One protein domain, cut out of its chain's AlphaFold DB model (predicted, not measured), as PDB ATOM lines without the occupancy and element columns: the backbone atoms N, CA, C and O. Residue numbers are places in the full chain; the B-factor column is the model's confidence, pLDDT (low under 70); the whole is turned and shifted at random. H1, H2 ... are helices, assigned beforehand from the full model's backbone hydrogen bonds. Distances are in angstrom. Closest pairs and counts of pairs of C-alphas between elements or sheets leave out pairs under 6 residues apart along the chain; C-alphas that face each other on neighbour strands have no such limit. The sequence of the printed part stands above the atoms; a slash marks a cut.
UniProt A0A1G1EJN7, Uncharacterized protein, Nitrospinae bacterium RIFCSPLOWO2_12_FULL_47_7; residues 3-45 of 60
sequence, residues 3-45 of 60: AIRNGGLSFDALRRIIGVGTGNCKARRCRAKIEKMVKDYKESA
ATOM      1  N   ALA A   3     -19.016 -18.737  15.821       65.38
ATOM      2  CA  ALA A   3     -18.726 -19.045  17.224       65.38
ATOM      3  C   ALA A   3     -17.397 -18.460  17.738       65.38
ATOM      4  O   ALA A   3     -17.329 -17.999  18.869       65.38
ATOM      5  N   ILE A   4     -16.351 -18.436  16.903       69.69
ATOM      6  CA  ILE A   4     -15.060 -17.820  17.254       69.69
ATOM      7  C   ILE A   4     -15.192 -16.285  17.317       69.69
ATOM      8  O   ILE A   4     -14.647 -15.664  18.225       69.69
ATOM      9  N   ARG A   5     -15.979 -15.683  16.410       65.69
ATOM     10  CA  ARG A   5     -16.285 -14.239  16.407       65.69
ATOM     11  C   ARG A   5     -17.158 -13.816  17.593       65.69
ATOM     12  O   ARG A   5     -17.010 -12.705  18.075       65.69
ATOM     13  N   ASN A   6     -17.997 -14.717  18.101       66.12
ATOM     14  CA  ASN A   6     -18.850 -14.505  19.275       66.12
ATOM     15  C   ASN A   6     -18.118 -14.729  20.621       66.12
ATOM     16  O   ASN A   6     -18.750 -14.967  21.644       66.12
ATOM     17  N   GLY A   7     -16.778 -14.722  20.627       64.50
ATOM     18  CA  GLY A   7     -15.971 -14.901  21.842       64.50
ATOM     19  C   GLY A   7     -15.610 -16.353  22.178       64.50
ATOM     20  O   GLY A   7     -15.024 -16.618  23.227       64.50
ATOM     21  N   GLY A   8     -15.895 -17.310  21.289       73.56
ATOM     22  CA  GLY A   8     -15.491 -18.714  21.405       73.56
ATOM     23  C   GLY A   8     -13.987 -18.929  21.198       73.56
ATOM     24  O   GLY A   8     -13.571 -19.598  20.256       73.56
ATOM     25  N   LEU A   9     -13.165 -18.368  22.086       78.69
ATOM     26  CA  LEU A   9     -11.698 -18.374  22.039       78.69
ATOM     27  C   LEU A   9     -11.064 -19.593  22.734       78.69
ATOM     28  O   LEU A   9      -9.865 -19.604  23.015       78.69
ATOM     29  N   SER A  10     -11.855 -20.619  23.030       82.56
ATOM     30  CA  SER A  10     -11.411 -21.844  23.694       82.56
ATOM     31  C   SER A  10     -12.230 -23.029  23.202       82.56
ATOM     32  O   SER A  10     -13.399 -22.881  22.843       82.56
ATOM     33  N   PHE A  11     -11.637 -24.224  23.235       84.50
ATOM     34  CA  PHE A  11     -12.325 -25.455  22.840       84.50
ATOM     35  C   PHE A  11     -13.617 -25.679  23.644       84.50
ATOM     36  O   PHE A  11     -14.640 -26.028  23.064       84.50
ATOM     37  N   ASP A  12     -13.593 -25.423  24.958       85.12
ATOM     38  CA  ASP A  12     -14.778 -25.532  25.822       85.12
ATOM     39  C   ASP A  12     -15.888 -24.545  25.426       85.12
ATOM     40  O   ASP A  12     -17.046 -24.931  25.298       85.12
ATOM     41  N   ALA A  13     -15.529 -23.293  25.129       85.31
ATOM     42  CA  ALA A  13     -16.489 -22.288  24.680       85.31
ATOM     43  C   ALA A  13     -17.147 -22.712  23.359       85.31
ATOM     44  O   ALA A  13     -18.368 -22.727  23.245       85.31
ATOM     45  N   LEU A  14     -16.356 -23.172  22.385       84.69
ATOM     46  CA  LEU A  14     -16.888 -23.714  21.132       84.69
ATOM     47  C   LEU A  14     -17.741 -24.969  21.362       84.69
ATOM     48  O   LEU A  14     -18.717 -25.197  20.648       84.69
ATOM     49  N   ARG A  15     -17.417 -25.777  22.373       86.31
ATOM     50  CA  ARG A  15     -18.200 -26.962  22.733       86.31
ATOM     51  C   ARG A  15     -19.562 -26.590  23.299       86.31
ATOM     52  O   ARG A  15     -20.528 -27.274  22.991       86.31
ATOM     53  N   ARG A  16     -19.653 -25.506  24.066       85.31
ATOM     54  CA  ARG A  16     -20.924 -24.994  24.595       85.31
ATOM     55  C   ARG A  16     -21.756 -24.269  23.535       85.31
ATOM     56  O   ARG A  16     -22.962 -24.458  23.507       85.31
ATOM     57  N   ILE A  17     -21.124 -23.481  22.660       84.19
ATOM     58  CA  ILE A  17     -21.829 -22.644  21.671       84.19
ATOM     59  C   ILE A  17     -22.339 -23.476  20.487       84.19
ATOM     60  O   ILE A  17     -23.476 -23.313  20.065       84.19
ATOM     61  N   ILE A  18     -21.496 -24.353  19.929       83.94
ATOM     62  CA  ILE A  18     -21.811 -25.107  18.699       83.94
ATOM     63  C   ILE A  18     -21.680 -26.623  18.869       83.94
ATOM     64  O   ILE A  18     -21.696 -27.360  17.885       83.94
ATOM     65  N   GLY A  19     -21.503 -27.117  20.097       86.25
ATOM     66  CA  GLY A  19     -21.473 -28.558  20.349       86.25
ATOM     67  C   GLY A  19     -20.221 -29.272  19.833       86.25
ATOM     68  O   GLY A  19     -20.281 -30.471  19.565       86.25
ATOM     69  N   VAL A  20     -19.071 -28.602  19.657       86.00
ATOM     70  CA  VAL A  20     -17.879 -29.314  19.155       86.00
ATOM     71  C   VAL A  20     -17.451 -30.452  20.088       86.00
ATOM     72  O   VAL A  20     -17.370 -30.308  21.305       86.00
ATOM     73  N   GLY A  21     -17.125 -31.609  19.511       84.00
ATOM     74  CA  GLY A  21     -16.583 -32.736  20.271       84.00
ATOM     75  C   GLY A  21     -17.601 -33.556  21.073       84.00
ATOM     76  O   GLY A  21     -17.177 -34.459  21.793       84.00
ATOM     77  N   THR A  22     -18.906 -33.297  20.927       88.12
ATOM     78  CA  THR A  22     -19.991 -34.091  21.545       88.12
ATOM     79  C   THR A  22     -20.397 -35.324  20.732       88.12
ATOM     80  O   THR A  22     -21.087 -36.195  21.249       88.12
ATOM     81  N   GLY A  23     -19.952 -35.439  19.476       85.44
ATOM     82  CA  GLY A  23     -20.234 -36.606  18.635       85.44
ATOM     83  C   GLY A  23     -19.514 -37.882  19.087       85.44
ATOM     84  O   GLY A  23     -18.642 -37.861  19.956       85.44
ATOM     85  N   ASN A  24     -19.803 -39.001  18.415       84.69
ATOM     86  CA  ASN A  24     -19.307 -40.341  18.773       84.69
ATOM     87  C   ASN A  24     -17.769 -40.445  18.892       84.69
ATOM     88  O   ASN A  24     -17.224 -41.252  19.636       84.69
ATOM     89  N   CYS A  25     -17.043 -39.574  18.187       85.88
ATOM     90  CA  CYS A  25     -15.584 -39.511  18.238       85.88
ATOM     91  C   CYS A  25     -15.026 -38.820  19.496       85.88
ATOM     92  O   CYS A  25     -13.807 -38.737  19.616       85.88
ATOM     93  N   LYS A  26     -15.866 -38.274  20.392       83.50
ATOM     94  CA  LYS A  26     -15.485 -37.617  21.661       83.50
ATOM     95  C   LYS A  26     -14.333 -36.616  21.512       83.50
ATOM     96  O   LYS A  26     -13.350 -36.654  22.244       83.50
ATOM     97  N   ALA A  27     -14.423 -35.760  20.498       85.31
ATOM     98  CA  ALA A  27     -13.395 -34.789  20.120       85.31
ATOM     99  C   ALA A  27     -12.048 -35.350  19.623       85.31
ATOM    100  O   ALA A  27     -11.195 -34.578  19.205       85.31
ATOM    101  N   ARG A  28     -11.842 -36.666  19.571       86.44
ATOM    102  CA  ARG A  28     -10.539 -37.282  19.267       86.44
ATOM    103  C   ARG A  28      -9.962 -36.887  17.899       86.44
ATOM    104  O   ARG A  28      -8.753 -36.772  17.762       86.44
ATOM    105  N   ARG A  29     -10.824 -36.631  16.907       86.06
ATOM    106  CA  ARG A  29     -10.423 -36.169  15.561       86.06
ATOM    107  C   ARG A  29     -10.421 -34.650  15.404       86.06
ATOM    108  O   ARG A  29      -9.584 -34.107  14.697       86.06
ATOM    109  N   CYS A  30     -11.380 -33.961  16.019       86.69
ATOM    110  CA  CYS A  30     -11.570 -32.529  15.794       86.69
ATOM    111  C   CYS A  30     -10.818 -31.642  16.794       86.69
ATOM    112  O   CYS A  30     -10.563 -30.488  16.473       86.69
ATOM    113  N   ARG A  31     -10.408 -32.166  17.957       86.94
ATOM    114  CA  ARG A  31      -9.745 -31.403  19.024       86.94
ATOM    115  C   ARG A  31      -8.489 -30.684  18.545       86.94
ATOM    116  O   ARG A  31      -8.454 -29.462  18.603       86.94
ATOM    117  N   ALA A  32      -7.526 -31.411  17.981       88.94
ATOM    118  CA  ALA A  32      -6.273 -30.822  17.500       88.94
ATOM    119  C   ALA A  32      -6.504 -29.739  16.430       88.94
ATOM    120  O   ALA A  32      -5.868 -28.688  16.449       88.94
ATOM    121  N   LYS A  33      -7.461 -29.965  15.520       87.50
ATOM    122  CA  LYS A  33      -7.806 -29.002  14.467       87.50
ATOM    123  C   LYS A  33      -8.452 -27.738  15.038       87.50
ATOM    124  O   LYS A  33      -8.106 -26.639  14.618       87.50
ATOM    125  N   ILE A  34      -9.362 -27.892  15.999       86.50
ATOM    126  CA  ILE A  34     -10.057 -26.773  16.642       86.50
ATOM    127  C   ILE A  34      -9.088 -25.970  17.511       86.50
ATOM    128  O   ILE A  34      -9.076 -24.750  17.412       86.50
ATOM    129  N   GLU A  35      -8.237 -26.622  18.306       86.56
ATOM    130  CA  GLU A  35      -7.212 -25.931  19.100       86.56
ATOM    131  C   GLU A  35      -6.248 -25.144  18.205       86.56
ATOM    132  O   GLU A  35      -5.968 -23.979  18.488       86.56
ATOM    133  N   LYS A  36      -5.818 -25.726  17.074       88.19
ATOM    134  CA  LYS A  36      -4.996 -25.018  16.084       88.19
ATOM    135  C   LYS A  36      -5.724 -23.804  15.499       88.19
ATOM    136  O   LYS A  36      -5.141 -22.729  15.475       88.19
ATOM    137  N   MET A  37      -6.985 -23.949  15.084       84.00
ATOM    138  CA  MET A  37      -7.789 -22.833  14.560       84.00
ATOM    139  C   MET A  37      -7.995 -21.717  15.589       84.00
ATOM    140  O   MET A  37      -7.940 -20.546  15.240       84.00
ATOM    141  N   VAL A  38      -8.238 -22.061  16.854       85.25
ATOM    142  CA  VAL A  38      -8.407 -21.081  17.936       85.25
ATOM    143  C   VAL A  38      -7.098 -20.343  18.212       85.25
ATOM    144  O   VAL A  38      -7.114 -19.132  18.412       85.25
ATOM    145  N   LYS A  39      -5.967 -21.057  18.217       85.94
ATOM    146  CA  LYS A  39      -4.638 -20.464  18.407       85.94
ATOM    147  C   LYS A  39      -4.281 -19.514  17.262       85.94
ATOM    148  O   LYS A  39      -3.916 -18.376  17.523       85.94
ATOM    149  N   ASP A  40      -4.464 -19.968  16.027       85.44
ATOM    150  CA  ASP A  40      -4.251 -19.183  14.807       85.44
ATOM    151  C   ASP A  40      -5.142 -17.933  14.768       85.44
ATOM    152  O   ASP A  40      -4.676 -16.834  14.472       85.44
ATOM    153  N   TYR A  41      -6.407 -18.067  15.182       82.81
ATOM    154  CA  TYR A  41      -7.317 -16.933  15.280       82.81
ATOM    155  C   TYR A  41      -6.912 -15.946  16.375       82.81
ATOM    156  O   TYR A  41      -7.034 -14.751  16.159       82.81
ATOM    157  N   LYS A  42      -6.420 -16.399  17.537       79.56
ATOM    158  CA  LYS A  42      -5.900 -15.500  18.584       79.56
ATOM    159  C   LYS A  42      -4.673 -14.731  18.113       79.56
ATOM    160  O   LYS A  42      -4.598 -13.530  18.335       79.56
ATOM    161  N   GLU A  43      -3.747 -15.417  17.455       81.75
ATOM    162  CA  GLU A  43      -2.533 -14.817  16.901       81.75
ATOM    163  C   GLU A  43      -2.877 -13.802  15.801       81.75
ATOM    164  O   GLU A  43      -2.384 -12.675  15.800       81.75
ATOM    165  N   SER A  44      -3.831 -14.150  14.936       74.69
ATOM    166  CA  SER A  44      -4.357 -13.253  13.906       74.69
ATOM    167  C   SER A  44      -5.190 -12.102  14.478       74.69
ATOM    168  O   SER A  44      -5.136 -10.995  13.953       74.69
ATOM    169  N   ALA A  45      -5.970 -12.325  15.539       67.69
ATOM    170  CA  ALA A  45      -6.788 -11.301  16.186       67.69
ATOM    171  C   ALA A  45      -5.920 -10.294  16.950       67.69
ATOM    172  O   ALA A  45      -6.180  -9.101  16.840       67.69
TER     173      ALA A  45
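Overview. This is residues 3 to 45 of the 60 residues of an uncharacterized protein of Nitrospinae bacterium RIFCSPLOWO2_12_FULL_47_7 (UniProt A0A1G1EJN7). One straight helix, H2, runs along one long side of a flat, two-helix arrangement, and the short helix H1 points away from it at nearly a right angle, with its first residue, Phe 11, nearest to H2. Residues 19 to 30 make a long loop that swings out past the beginning of H2 and folds back into it, while residues 3 to 10 lie on the same side of H2 as H1. The printed part has 43 residues with two named helices, H1 then H2, and no named strand; its class is all helix. It is compact, with a radius of gyration of the C-alphas of 10.1 A, and its C-alphas span 32 by 18 by 10 A.

Along the chain. H2, the longest helix, holds residues 31 to 45 and measures 20.5 A from first to last C-alpha, from C-alpha 31 at (-9.745, -31.403, 19.024) to C-alpha 45 at (-6.788, -11.301, 16.186). H1 holds residues 11 to 18 and measures 10.4 A, beginning with C-alpha 11 at (-12.325, -25.455, 22.840).

Arrangement. H2 and H1 touch, with 4 pairs of C-alphas within 8 A. Their closest C-alphas are those of Glu 35 and Phe 11, 6.4 A apart. Their lines are about perpendicular, at 87 degrees, and their centres are 13.3 A apart. In H1 and H2 every O i to N i+4 pair is within hydrogen-bond range.

Size, cuts and confidence. The two C-alphas farthest apart are those of Asn 24 and Ala 45, at 31.7 A. The link from H1 to H2, 12 residues, is long. The printed part has no cut. The mean pLDDT of the printed part of this model is 82.0, and residues 3 to 7 and residue 45 are under 70.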